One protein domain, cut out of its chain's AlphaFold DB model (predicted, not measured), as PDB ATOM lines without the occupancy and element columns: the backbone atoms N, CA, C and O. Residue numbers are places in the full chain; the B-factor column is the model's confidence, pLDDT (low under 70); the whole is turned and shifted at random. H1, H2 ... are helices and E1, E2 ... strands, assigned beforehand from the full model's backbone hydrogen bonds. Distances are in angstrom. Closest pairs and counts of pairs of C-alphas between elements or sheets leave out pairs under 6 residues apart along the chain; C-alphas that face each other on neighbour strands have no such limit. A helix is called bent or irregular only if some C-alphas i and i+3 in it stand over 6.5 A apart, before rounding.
ATOM      1  N   LEU A 157      18.523  37.368 -40.824       60.88
ATOM      2  CA  LEU A 157      19.952  37.140 -40.793       60.88
ATOM      3  C   LEU A 157      20.592  38.179 -39.888       60.88
ATOM      4  O   LEU A 157      20.239  39.351 -39.917       60.88
ATOM      5  N   VAL A 158      21.557  37.777 -39.087       61.06
ATOM      6  CA  VAL A 158      22.334  38.700 -38.270       61.06
ATOM      7  C   VAL A 158      23.770  38.650 -38.730       61.06
ATOM      8  O   VAL A 158      24.297  37.577 -39.010       61.06
ATOM      9  N   TRP A 159      24.402  39.815 -38.830       63.78
ATOM     10  CA  TRP A 159      25.843  39.848 -38.999       63.78
ATOM     11  C   TRP A 159      26.511  39.468 -37.678       63.78
ATOM     12  O   TRP A 159      26.372  40.175 -36.677       63.78
ATOM     13  N   ASP A 160      27.233  38.355 -37.690       64.56
ATOM     14  CA  ASP A 160      28.090  37.918 -36.596       64.56
ATOM     15  C   ASP A 160      29.547  38.085 -37.039       64.56
ATOM     16  O   ASP A 160      30.035  37.354 -37.904       64.56
ATOM     17  N   ASP A 161      30.243  39.064 -36.448       65.19
ATOM     18  CA  ASP A 161      31.649  39.371 -36.735       65.19
ATOM     19  C   ASP A 161      32.619  38.276 -36.262       65.19
ATOM     20  O   ASP A 161      33.802  38.292 -36.612       65.19
ATOM     21  N   THR A 162      32.122  37.295 -35.508       69.62
ATOM     22  CA  THR A 162      32.871  36.134 -35.035       69.62
ATOM     23  C   THR A 162      32.582  34.862 -35.826       69.62
ATOM     24  O   THR A 162      33.386  33.925 -35.755       69.62
ATOM     25  N   ALA A 163      31.509  34.832 -36.627       71.44
ATOM     26  CA  ALA A 163      31.143  33.664 -37.419       71.44
ATOM     27  C   ALA A 163      32.250  33.328 -38.438       71.44
ATOM     28  O   ALA A 163      32.633  34.194 -39.234       71.44
ATOM     29  N   PRO A 164      32.797  32.097 -38.435       77.06
ATOM     30  CA  PRO A 164      33.882  31.733 -39.334       77.06
ATOM     31  C   PRO A 164      33.377  31.593 -40.772       77.06
ATOM     32  O   PRO A 164      32.293  31.069 -41.015       77.06
ATOM     33  N   VAL A 165      34.192  32.007 -41.735       81.25
ATOM     34  CA  VAL A 165      33.991  31.732 -43.162       81.25
ATOM     35  C   VAL A 165      35.099  30.796 -43.622       81.25
ATOM     36  O   VAL A 165      36.277  31.052 -43.352       81.25
ATOM     37  N   PHE A 166      34.726  29.724 -44.314       84.31
ATOM     38  CA  PHE A 166      35.653  28.712 -44.811       84.31
ATOM     39  C   PHE A 166      35.856  28.860 -46.323       84.31
ATOM     40  O   PHE A 166      34.924  29.239 -47.023       84.31
ATOM     41  N   ILE A 167      37.043  28.528 -46.827       89.81
ATOM     42  CA  ILE A 167      37.237  28.114 -48.226       89.81
ATOM     43  C   ILE A 167      37.380  26.597 -48.234       89.81
ATOM     44  O   ILE A 167      38.068  26.062 -47.361       89.81
ATOM     45  N   THR A 168      36.737  25.929 -49.184       92.69
ATOM     46  CA  THR A 168      36.882  24.497 -49.468       92.69
ATOM     47  C   THR A 168      37.261  24.284 -50.929       92.69
ATOM     48  O   THR A 168      36.963  25.145 -51.755       92.69
ATOM     49  N   ALA A 169      37.849  23.125 -51.229       92.94
ATOM     50  CA  ALA A 169      37.993  22.639 -52.599       92.94
ATOM     51  C   ALA A 169      36.640  22.628 -53.324       92.94
ATOM     52  O   ALA A 169      35.608  22.335 -52.698       92.94
ATOM     53  N   GLY A 170      36.661  22.959 -54.612       90.44
ATOM     54  CA  GLY A 170      35.486  23.004 -55.467       90.44
ATOM     55  C   GLY A 170      35.022  21.627 -55.950       90.44
ATOM     56  O   GLY A 170      35.397  20.591 -55.389       90.44
ATOM     57  N   PRO A 171      34.164  21.586 -56.984       91.81
ATOM     58  CA  PRO A 171      33.696  20.349 -57.605       91.81
ATOM     59  C   PRO A 171      34.786  19.365 -58.055       91.81
ATOM     60  O   PRO A 171      34.501  18.165 -58.130       91.81
ATOM     61  N   ASP A 172      35.994  19.832 -58.382       91.12
ATOM     62  CA  ASP A 172      37.115  18.958 -58.745       91.12
ATOM     63  C   ASP A 172      37.759  18.231 -57.542       91.12
ATOM     64  O   ASP A 172      38.454  17.225 -57.723       91.12
ATOM     65  N   GLY A 173      37.452  18.672 -56.319       92.50
ATOM     66  CA  GLY A 173      37.941  18.103 -55.066       92.50
ATOM     67  C   GLY A 173      39.407  18.417 -54.744       92.50
ATOM     68  O   GLY A 173      39.928  17.868 -53.767       92.50
ATOM     69  N   ALA A 174      40.065  19.275 -55.523       94.94
ATOM     70  CA  ALA A 174      41.443  19.706 -55.330       94.94
ATOM     71  C   ALA A 174      41.496  21.169 -54.842       94.94
ATOM     72  O   ALA A 174      40.626  21.967 -55.175       94.94
ATOM     73  N   PRO A 175      42.479  21.551 -54.009       94.88
ATOM     74  CA  PRO A 175      42.785  22.958 -53.773       94.88
ATOM     75  C   PRO A 175      43.229  23.643 -55.061       94.88
ATOM     76  O   PRO A 175      44.166  23.166 -55.697       94.88
ATOM     77  N   GLY A 176      42.632  24.783 -55.395       95.50
ATOM     78  CA  GLY A 176      43.036  25.514 -56.588       95.50
ATOM     79  C   GLY A 176      42.449  24.920 -57.872       95.50
ATOM     80  O   GLY A 176      41.287  24.531 -57.911       95.50
ATOM     81  N   VAL A 177      43.204  24.922 -58.967       96.19
ATOM     82  CA  VAL A 177      42.828  24.267 -60.227       96.19
ATOM     83  C   VAL A 177      43.453  22.875 -60.271       96.19
ATOM     84  O   VAL A 177      44.675  22.768 -60.350       96.19
ATOM     85  N   ALA A 178      42.636  21.817 -60.342       96.62
ATOM     86  CA  ALA A 178      43.135  20.441 -60.347       96.62
ATOM     87  C   ALA A 178      44.309  20.184 -61.318       96.62
ATOM     88  O   ALA A 178      44.207  20.342 -62.545       96.62
ATOM     89  N   GLY A 179      45.412  19.686 -60.761       95.38
ATOM     90  CA  GLY A 179      46.646  19.338 -61.452       95.38
ATOM     91  C   GLY A 179      47.500  20.536 -61.872       95.38
ATOM     92  O   GLY A 179      48.378  20.362 -62.728       95.38
ATOM     93  N   VAL A 180      47.253  21.726 -61.322       97.00
ATOM     94  CA  VAL A 180      48.006  22.960 -61.595       97.00
ATOM     95  C   VAL A 180      48.773  23.394 -60.344       97.00
ATOM     96  O   VAL A 180      48.364  23.125 -59.227       97.00
ATOM     97  N   ASP A 181      49.937  24.009 -60.563       96.44
ATOM     98  CA  ASP A 181      50.730  24.696 -59.537       96.44
ATOM     99  C   ASP A 181      50.346  26.184 -59.575       96.44
ATOM    100  O   ASP A 181      50.910  26.968 -60.351       96.44
ATOM    101  N   ASP A 182      49.299  26.544 -58.841       94.19
ATOM    102  CA  ASP A 182      48.658  27.858 -58.905       94.19
ATOM    103  C   ASP A 182      49.444  28.942 -58.165       94.19
ATOM    104  O   ASP A 182      49.371  30.126 -58.527       94.19
ATOM    105  N   ASP A 183      50.184  28.564 -57.119       93.56
ATOM    106  CA  ASP A 183      51.025  29.485 -56.351       93.56
ATOM    107  C   ASP A 183      52.497  29.487 -56.804       93.56
ATOM    108  O   ASP A 183      53.266  30.378 -56.416       93.56
ATOM    109  N   GLY A 184      52.861  28.578 -57.715       95.38
ATOM    110  CA  GLY A 184      54.182  28.488 -58.328       95.38
ATOM    111  C   GLY A 184      55.244  27.921 -57.387       95.38
ATOM    112  O   GLY A 184      56.434  28.225 -57.569       95.38
ATOM    113  N   ASP A 185      54.846  27.175 -56.353       95.38
ATOM    114  CA  ASP A 185      55.753  26.580 -55.371       95.38
ATOM    115  C   ASP A 185      56.331  25.219 -55.807       95.38
ATOM    116  O   ASP A 185      57.258  24.694 -55.173       95.38
ATOM    117  N   GLY A 186      55.870  24.702 -56.950       96.81
ATOM    118  CA  GLY A 186      56.301  23.447 -57.553       96.81
ATOM    119  C   GLY A 186      55.536  22.217 -57.061       96.81
ATOM    120  O   GLY A 186      55.910  21.100 -57.443       96.81
ATOM    121  N   GLN A 187      54.512  22.382 -56.219       96.75
ATOM    122  CA  GLN A 187      53.634  21.311 -55.747       96.75
ATOM    123  C   GLN A 187      52.207  21.526 -56.246       96.75
ATOM    124  O   GLN A 187      51.577  22.508 -55.888       96.75
ATOM    125  N   LEU A 188      51.694  20.553 -56.998       96.88
ATOM    126  CA  LEU A 188      50.312  20.549 -57.483       96.88
ATOM    127  C   LEU A 188      49.317  20.285 -56.345       96.88
ATOM    128  O   LEU A 188      49.589  19.435 -55.486       96.88
ATOM    129  N   ASP A 189      48.152  20.924 -56.423       94.31
ATOM    130  CA  ASP A 189      46.955  20.699 -55.599       94.31
ATOM    131  C   ASP A 189      47.219  20.798 -54.088       94.31
ATOM    132  O   ASP A 189      46.744  19.994 -53.270       94.31
ATOM    133  N   ASN A 190      48.054  21.755 -53.691       93.94
ATOM    134  CA  ASN A 190      48.497  21.906 -52.314       93.94
ATOM    135  C   ASN A 190      47.603  22.892 -51.531       93.94
ATOM    136  O   ASN A 190      46.962  23.782 -52.071       93.94
ATOM    137  N   MET A 191      47.574  22.779 -50.199       89.81
ATOM    138  CA  MET A 191      46.701  23.594 -49.327       89.81
ATOM    139  C   MET A 191      46.819  25.116 -49.504       89.81
ATOM    140  O   MET A 191      45.912  25.851 -49.099       89.81
ATOM    141  N   ARG A 192      47.958  25.615 -49.993       91.00
ATOM    142  CA  ARG A 192      48.187  27.050 -50.212       91.00
ATOM    143  C   ARG A 192      47.452  27.567 -51.437       91.00
ATOM    144  O   ARG A 192      47.254  28.776 -51.528       91.00
ATOM    145  N   GLU A 193      47.016  26.657 -52.298       94.50
ATOM    146  CA  GLU A 193      46.301  26.944 -53.531       94.50
ATOM    147  C   GLU A 193      44.793  27.106 -53.310       94.50
ATOM    148  O   GLU A 193      44.106  27.645 -54.165       94.50
ATOM    149  N   LEU A 194      44.270  26.757 -52.126       94.25
ATOM    150  CA  LEU A 194      42.876  27.044 -51.775       94.25
ATOM    151  C   LEU A 194      42.545  28.537 -51.947       94.25
ATOM    152  O   LEU A 194      43.089  29.409 -51.257       94.25
ATOM    153  N   GLY A 195      41.560  28.807 -52.792       92.19
ATOM    154  CA  GLY A 195      41.067  30.134 -53.131       92.19
ATOM    155  C   GLY A 195      41.958  30.885 -54.119       92.19
ATOM    156  O   GLY A 195      41.891  32.122 -54.165       92.19
ATOM    157  N   THR A 196      42.817  30.192 -54.874       92.25
ATOM    158  CA  THR A 196      43.618  30.814 -55.935       92.25
ATOM    159  C   THR A 196      42.731  31.442 -57.001       92.25
ATOM    160  O   THR A 196      41.568  31.108 -57.226       92.25
ATOM    161  N   THR A 197      43.262  32.469 -57.661       91.06
ATOM    162  CA  THR A 197      42.476  33.172 -58.674       91.06
ATOM    163  C   THR A 197      42.273  32.274 -59.887       91.06
ATOM    164  O   THR A 197      43.214  32.040 -60.636       91.06
ATOM    165  N   GLY A 198      41.022  31.888 -60.133       89.25
ATOM    166  CA  GLY A 198      40.649  31.052 -61.274       89.25
ATOM    167  C   GLY A 198      40.339  29.602 -60.914       89.25
ATOM    168  O   GLY A 198      39.947  28.872 -61.822       89.25
ATOM    169  N   SER A 199      40.461  29.223 -59.638       94.25
ATOM    170  CA  SER A 199      39.996  27.933 -59.132       94.25
ATOM    171  C   SER A 199      38.472  27.830 -59.080       94.25
ATOM    172  O   SER A 199      37.754  28.834 -59.211       94.25
ATOM    173  N   ASP A 200      37.980  26.603 -58.912       90.62
ATOM    174  CA  ASP A 200      36.572  26.308 -58.640       90.62
ATOM    175  C   ASP A 200      36.262  26.222 -57.129       90.62
ATOM    176  O   ASP A 200      35.129  25.902 -56.763       90.62
ATOM    177  N   ASP A 201      37.234  26.567 -56.272       94.06
ATOM    178  CA  ASP A 201      37.104  26.581 -54.814       94.06
ATOM    179  C   ASP A 201      35.880  27.378 -54.340       94.06
ATOM    180  O   ASP A 201      35.559  28.469 -54.831       94.06
ATOM    181  N   GLU A 202      35.224  26.870 -53.299       91.31
ATOM    182  CA  GLU A 202      33.987  27.438 -52.779       91.31
ATOM    183  C   GLU A 202      34.201  28.147 -51.439       91.31
ATOM    184  O   GLU A 202      34.896  27.668 -50.541       91.31
ATOM    185  N   ILE A 203      33.526  29.286 -51.261       88.12
ATOM    186  CA  ILE A 203      33.450  29.978 -49.972       88.12
ATOM    187  C   ILE A 203      32.195  29.515 -49.235       88.12
ATOM    188  O   ILE A 203      31.071  29.767 -49.669       88.12
ATOM    189  N   LEU A 204      32.381  28.903 -48.069       85.25
ATOM    190  CA  LEU A 204      31.300  28.456 -47.204       85.25
ATOM    191  C   LEU A 204      31.114  29.438 -46.051       85.25
ATOM    192  O   LEU A 204      31.936  29.535 -45.136       85.25
ATOM    193  N   ALA A 205      29.987  30.134 -46.081       82.62
ATOM    194  CA  ALA A 205      29.504  30.997 -45.010       82.62
ATOM    195  C   ALA A 205      28.258  30.372 -44.345       82.62
ATOM    196  O   ALA A 205      27.631  29.488 -44.943       82.62
ATOM    197  N   PRO A 206      27.863  30.810 -43.135       76.62
ATOM    198  CA  PRO A 206      26.608  30.391 -42.534       76.62
ATOM    199  C   PRO A 206      25.421  30.589 -43.483       76.62
ATOM    200  O   PRO A 206      25.338  31.548 -44.249       76.62
ATOM    201  N   GLY A 207      24.520  29.607 -43.469       67.94
ATOM    202  CA  GLY A 207      23.428  29.489 -44.432       67.94
ATOM    203  C   GLY A 207      23.790  28.747 -45.725       67.94
ATOM    204  O   GLY A 207      22.878  28.361 -46.450       67.94
ATOM    205  N   HIS A 208      25.070  28.478 -46.018       76.69
ATOM    206  CA  HIS A 208      25.429  27.571 -47.112       76.69
ATOM    207  C   HIS A 208      25.112  26.111 -46.721       76.69
ATOM    208  O   HIS A 208      25.472  25.702 -45.613       76.69
ATOM    209  N   PRO A 209      24.522  25.273 -47.598       75.50
ATOM    210  CA  PRO A 209      24.205  23.873 -47.275       75.50
ATOM    211  C   PRO A 209      25.420  23.023 -46.850       75.50
ATOM    212  O   PRO A 209      25.278  22.024 -46.146       75.50
ATOM    213  N   GLY A 210      26.625  23.406 -47.282       76.88
ATOM    214  CA  GLY A 210      27.899  22.785 -46.885       76.88
ATOM    215  C   GLY A 210      28.476  23.269 -45.548       76.88
ATOM    216  O   GLY A 210      29.428  22.683 -45.041       76.88
ATOM    217  N   TYR A 211      27.919  24.328 -44.961       77.00
ATOM    218  CA  TYR A 211      28.484  24.987 -43.785       77.00
ATOM    219  C   TYR A 211      28.363  24.181 -42.478       77.00
ATOM    220  O   TYR A 211      29.380  24.017 -41.798       77.00
ATOM    221  N   PRO A 212      27.192  23.606 -42.112       69.06
ATOM    222  CA  PRO A 212      27.040  22.896 -40.836       69.06
ATOM    223  C   PRO A 212      27.976  21.694 -40.723       69.06
ATOM    224  O   PRO A 212      28.515  21.392 -39.663       69.06
ATOM    225  N   SER A 213      28.201  21.027 -41.848       63.75
ATOM    226  CA  SER A 213      28.989  19.810 -41.911       63.75
ATOM    227  C   SER A 213      30.501  20.053 -41.826       63.75
ATOM    228  O   SER A 213      31.235  19.130 -41.484       63.75
ATOM    229  N   ASN A 214      30.943  21.294 -42.062       59.09
ATOM    230  CA  ASN A 214      32.323  21.734 -41.846       59.09
ATOM    231  C   ASN A 214      32.529  22.374 -40.467       59.09
ATOM    232  O   ASN A 214      33.620  22.275 -39.915       59.09
ATOM    233  N   LEU A 215      31.479  22.940 -39.859       60.09
ATOM    234  CA  LEU A 215      31.492  23.317 -38.439       60.09
ATOM    235  C   LEU A 215      31.557  22.099 -37.508       60.09
ATOM    236  O   LEU A 215      32.251  22.140 -36.496       60.09
ATOM    237  N   ALA A 216      30.825  21.031 -37.836       52.34
ATOM    238  CA  ALA A 216      30.766  19.812 -37.030       52.34
ATOM    239  C   ALA A 216      31.934  18.843 -37.292       52.34
ATOM    240  O   ALA A 216      32.134  17.906 -36.529       52.34
ATOM    241  N   GLY A 217      32.688  19.036 -38.381       53.53
ATOM    242  CA  GLY A 217      33.641  18.038 -38.877       53.53
ATOM    243  C   GLY A 217      32.979  16.768 -39.444       53.53
ATOM    244  O   GLY A 217      33.687  15.827 -39.784       53.53
ATOM    245  N   ASP A 218      31.645  16.726 -39.568       41.47
ATOM    246  CA  ASP A 218      30.869  15.505 -39.840       41.47
ATOM    247  C   ASP A 218      30.664  15.173 -41.336       41.47
ATOM    248  O   ASP A 218      30.445  14.004 -41.661       41.47
ATOM    249  N   ARG A 219      30.782  16.121 -42.295       39.84
ATOM    250  CA  ARG A 219      30.731  15.745 -43.742       39.84
ATOM    251  C   ARG A 219      31.933  14.918 -44.186       39.84
ATOM    252  O   ARG A 219      31.887  14.294 -45.238       39.84
ATOM    253  N   LEU A 220      32.985  14.904 -43.385       44.25
ATOM    254  CA  LEU A 220      34.235  14.222 -43.676       44.25
ATOM    255  C   LEU A 220      34.171  12.696 -43.505       44.25
ATOM    256  O   LEU A 220      35.139  12.011 -43.820       44.25
ATOM    257  N   ALA A 221      33.056  12.151 -43.010       39.34
ATOM    258  CA  ALA A 221      32.895  10.717 -42.768       39.34
ATOM    259  C   ALA A 221      31.879  10.025 -43.700       39.34
ATOM    260  O   ALA A 221      31.670   8.820 -43.564       39.34
ATOM    261  N   ALA A 222      31.214  10.755 -44.604       36.97
ATOM    262  CA  ALA A 222      30.002  10.256 -45.264       36.97
ATOM    263  C   ALA A 222      30.147   9.848 -46.741       36.97
ATOM    264  O   ALA A 222      29.229   9.203 -47.247       36.97
ATOM    265  N   SER A 238      43.621  18.009 -34.495       36.69
ATOM    266  CA  SER A 238      43.744  19.460 -34.576       36.69
ATOM    267  C   SER A 238      45.162  19.844 -34.171       36.69
ATOM    268  O   SER A 238      45.560  19.623 -33.026       36.69
ATOM    269  N   VAL A 239      45.921  20.411 -35.106       41.28
ATOM    270  CA  VAL A 239      47.254  20.973 -34.855       41.28
ATOM    271  C   VAL A 239      47.238  22.408 -35.374       41.28
ATOM    272  O   VAL A 239      46.861  22.648 -36.514       41.28
ATOM    273  N   ASP A 240      47.566  23.376 -34.517       43.84
ATOM    274  CA  ASP A 240      47.688  24.804 -34.861       43.84
ATOM    275  C   ASP A 240      46.453  25.465 -35.518       43.84
ATOM    276  O   ASP A 240      46.571  26.427 -36.276       43.84
ATOM    277  N   GLY A 241      45.241  24.996 -35.200       48.03
ATOM    278  CA  GLY A 241      43.998  25.524 -35.783       48.03
ATOM    279  C   GLY A 241      43.664  24.960 -37.168       48.03
ATOM    280  O   GLY A 241      42.701  25.405 -37.790       48.03
ATOM    281  N   GLU A 242      44.421  23.964 -37.631       49.06
ATOM    282  CA  GLU A 242      44.108  23.154 -38.806       49.06
ATOM    283  C   GLU A 242      43.280  21.935 -38.381       49.06
ATOM    284  O   GLU A 242      43.623  21.248 -37.418       49.06
ATOM    285  N   LEU A 243      42.187  21.656 -39.096       45.09
ATOM    286  CA  LEU A 243      41.420  20.420 -38.953       45.09
ATOM    287  C   LEU A 243      41.684  19.573 -40.202       45.09
ATOM    288  O   LEU A 243      41.205  19.898 -41.286       45.09
ATOM    289  N   ARG A 244      42.485  18.511 -40.073       40.75
ATOM    290  CA  ARG A 244      42.759  17.585 -41.180       40.75
ATOM    291  C   ARG A 244      41.896  16.351 -41.009       40.75
ATOM    292  O   ARG A 244      42.137  15.543 -40.114       40.75
ATOM    293  N   VAL A 245      40.906  16.189 -41.876       42.03
ATOM    294  CA  VAL A 245      40.174  14.931 -41.993       42.03
ATOM    295  C   VAL A 245      40.204  14.521 -43.460       42.03
ATOM    296  O   VAL A 245      40.130  15.360 -44.355       42.03
ATOM    297  N   ALA A 246      40.432  13.234 -43.704       38.84
ATOM    298  CA  ALA A 246      40.638  12.701 -45.041       38.84
ATOM    299  C   ALA A 246      39.417  12.984 -45.933       38.84
ATOM    300  O   ALA A 246      38.348  12.432 -45.696       38.84
ATOM    301  N   GLY A 247      39.590  13.834 -46.950       47.38
ATOM    302  CA  GLY A 247      38.642  13.988 -48.058       47.38
ATOM    303  C   GLY A 247      38.053  15.383 -48.271       47.38
ATOM    304  O   GLY A 247      37.630  15.659 -49.384       47.38
ATOM    305  N   ILE A 248      38.051  16.280 -47.277       47.31
ATOM    306  CA  ILE A 248      37.594  17.670 -47.473       47.31
ATOM    307  C   ILE A 248      38.616  18.620 -46.867       47.31
ATOM    308  O   ILE A 248      38.857  18.660 -45.660       47.31
ATOM    309  N   VAL A 249      39.235  19.377 -47.756       60.09
ATOM    310  CA  VAL A 249      40.285  20.337 -47.469       60.09
ATOM    311  C   VAL A 249      39.623  21.699 -47.277       60.09
ATOM    312  O   VAL A 249      39.118  22.273 -48.236       60.09
ATOM    313  N   SER A 250      39.586  22.208 -46.039       64.12
ATOM    314  CA  SER A 250      39.009  23.526 -45.751       64.12
ATOM    315  C   SER A 250      39.887  24.396 -44.851       64.12
ATOM    316  O   SER A 250      40.661  23.897 -44.031       64.12
ATOM    317  N   ARG A 251      39.776  25.722 -45.010       71.69
ATOM    318  CA  ARG A 251      40.527  26.722 -44.236       71.69
ATOM    319  C   ARG A 251      39.637  27.893 -43.835       71.69
ATOM    320  O   ARG A 251      38.919  28.436 -44.667       71.69
ATOM    321  N   VAL A 252      39.734  28.338 -42.581       69.19
ATOM    322  CA  VAL A 252      39.092  29.585 -42.133       69.19
ATOM    323  C   VAL A 252      39.833  30.779 -42.732       69.19
ATOM    324  O   VAL A 252      41.031  30.950 -42.497       69.19
ATOM    325  N   ILE A 253      39.121  31.616 -43.480       56.03
ATOM    326  CA  ILE A 253      39.695  32.783 -44.170       56.03
ATOM    327  C   ILE A 253      39.253  34.123 -43.593       56.03
ATOM    328  O   ILE A 253      39.899  35.142 -43.829       56.03
ATOM    329  N   SER A 254      38.153  34.137 -42.845       60.75
ATOM    330  CA  SER A 254      37.544  35.353 -42.321       60.75
ATOM    331  C   SER A 254      36.686  35.034 -41.095       60.75
ATOM    332  O   SER A 254      36.225  33.903 -40.923       60.75
ATOM    333  N   ARG A 255      36.492  36.046 -40.246       48.19
ATOM    334  CA  ARG A 255      35.447  36.090 -39.221       48.19
ATOM    335  C   ARG A 255      34.526  37.255 -39.569       48.19
ATOM    336  O   ARG A 255      35.023  38.339 -39.883       48.19
ATOM    337  N   GLY A 256      33.225  37.006 -39.581       51.31
ATOM    338  CA  GLY A 256      32.243  37.936 -40.124       51.31
ATOM    339  C   GLY A 256      31.387  37.282 -41.183       51.31
ATOM    340  O   GLY A 256      31.825  37.143 -42.326       51.31
ATOM    341  N   ALA A 257      30.173  36.892 -40.804       53.91
ATOM    342  CA  ALA A 257      29.206  36.376 -41.752       53.91
ATOM    343  C   ALA A 257      27.754  36.558 -41.302       53.91
ATOM    344  O   ALA A 257      27.455  36.755 -40.126       53.91
ATOM    345  N   LEU A 258      26.843  36.453 -42.270       50.69
ATOM    346  CA  LEU A 258      25.408  36.436 -42.019       50.69
ATOM    347  C   LEU A 258      24.992  35.079 -41.457       50.69
ATOM    348  O   LEU A 258      25.049  34.081 -42.169       50.69
ATOM    349  N   VAL A 259      24.549  35.050 -40.207       42.91
ATOM    350  CA  VAL A 259      24.000  33.868 -39.538       42.91
ATOM    351  C   VAL A 259      22.480  33.927 -39.502       42.91
ATOM    352  O   VAL A 259      21.898  34.990 -39.302       42.91
ATOM    353  N   GLU A 260      21.822  32.785 -39.684       55.78
ATOM    354  CA  GLU A 260      20.388  32.685 -39.414       55.78
ATOM    355  C   GLU A 260      20.145  32.860 -37.915       55.78
ATOM    356  O   GLU A 260      20.714  32.146 -37.085       55.78
ATOM    357  N   TRP A 261      19.303  33.827 -37.556       43.56
ATOM    358  CA  TRP A 261      18.982  34.071 -36.159       43.56
ATOM    359  C   TRP A 261      17.840  33.159 -35.710       43.56
ATOM    360  O   TRP A 261      16.675  33.396 -36.028       43.56
TER     361      TRP A 261
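This is residues 157 to 222 and 238 to 261 of the 339 residues of an uncharacterized protein of Planctomycetaceae bacterium (UniProt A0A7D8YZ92). A long ribbon of two antiparallel strands, E1 and E4, both sharply bent, forms a narrow sheet with the short strand E2 beside the last residues of E1; past that end of the ribbon, the long loop of residues 169 to 201 makes a lobe of its own. The small helix H1 is over one face of the sheet, H2 follows it farther out, and the short strand E3 is off to the side of the ribbon. The printed part has 90 residues, with four named strands and two named helices in the order E1, E2, H1, H2, E3, E4; the sheet runs E2, E1, E4, all antiparallel. The class is mixed, helices and strands, though only 38 residues are in named elements. The whole is compact by its radius of gyration of the C-alphas, 13.6 A, yet elongated in outline, spanning 44 by 27 by 26 A.

Start at the inner strand E1, residues 157 to 168, and its antiparallel neighbour E4, residues 250 to 260, at 154 degrees between their directions. Look for N 158 and O 259, 2.8 A apart, and N 167 and O 251, 2.9 A apart, within hydrogen-bond range. E1 bends by 92 degrees at residue 161, and E4 bends by 92 degrees at residue 254. On the other side of E1 find E2, residues 202 to 204, antiparallel at 143 degrees, with N 204 and O 166 at 2.8 A; E1 and E2 form a hairpin across a long link. H1, residues 211 to 215, is on the sheet over E1, at a height over the sheet of 9.1 A. H1 and H2, residues 218 to 221, only just touch, with 3 pairs of C-alphas within 8 A, and only at the corner by their link; the closest C-alphas, those of Ser 213 and Arg 219, are 4.8 A apart. H2 is not on the sheet. E3, residues 242 to 244, pairs with no named strand, but residues 238 to 239 pair with its residues 242 to 243, antiparallel. The closest C-alphas of E3 and E4, those of Glu 242 and Arg 251, are 7.4 A apart, while E3 is apart from E1, E2, H1 and H2. In H1 the O i to N i+4 pair is within hydrogen-bond range; H2 is too short for such a pair, but its one O i to N i+3 pair is within range.

Find C-alpha 157 at (19.952, 37.140, -40.793); from there E1 runs 22.8 A to C-alpha 168 at (36.882, 24.497, -49.468). E4 runs 21.7 A back to C-alpha 260 at (20.388, 32.685, -39.414). E2, E3, H1 and H2 are short, at 6.3, 6.2, 6.4 and 6.0 A.

The C-alphas farthest apart, those of Gly 186 and Trp 261, are 44.3 A apart. Residues 223 to 237 are not printed, and C-alphas 222 and 238 stand 19.7 A apart across the cut. The link from E1 to E2, 33 residues, is long. Mean pLDDT of the printed part is 72.7; among the 41 residues under 70 are 212 to 222 and 238 to 250.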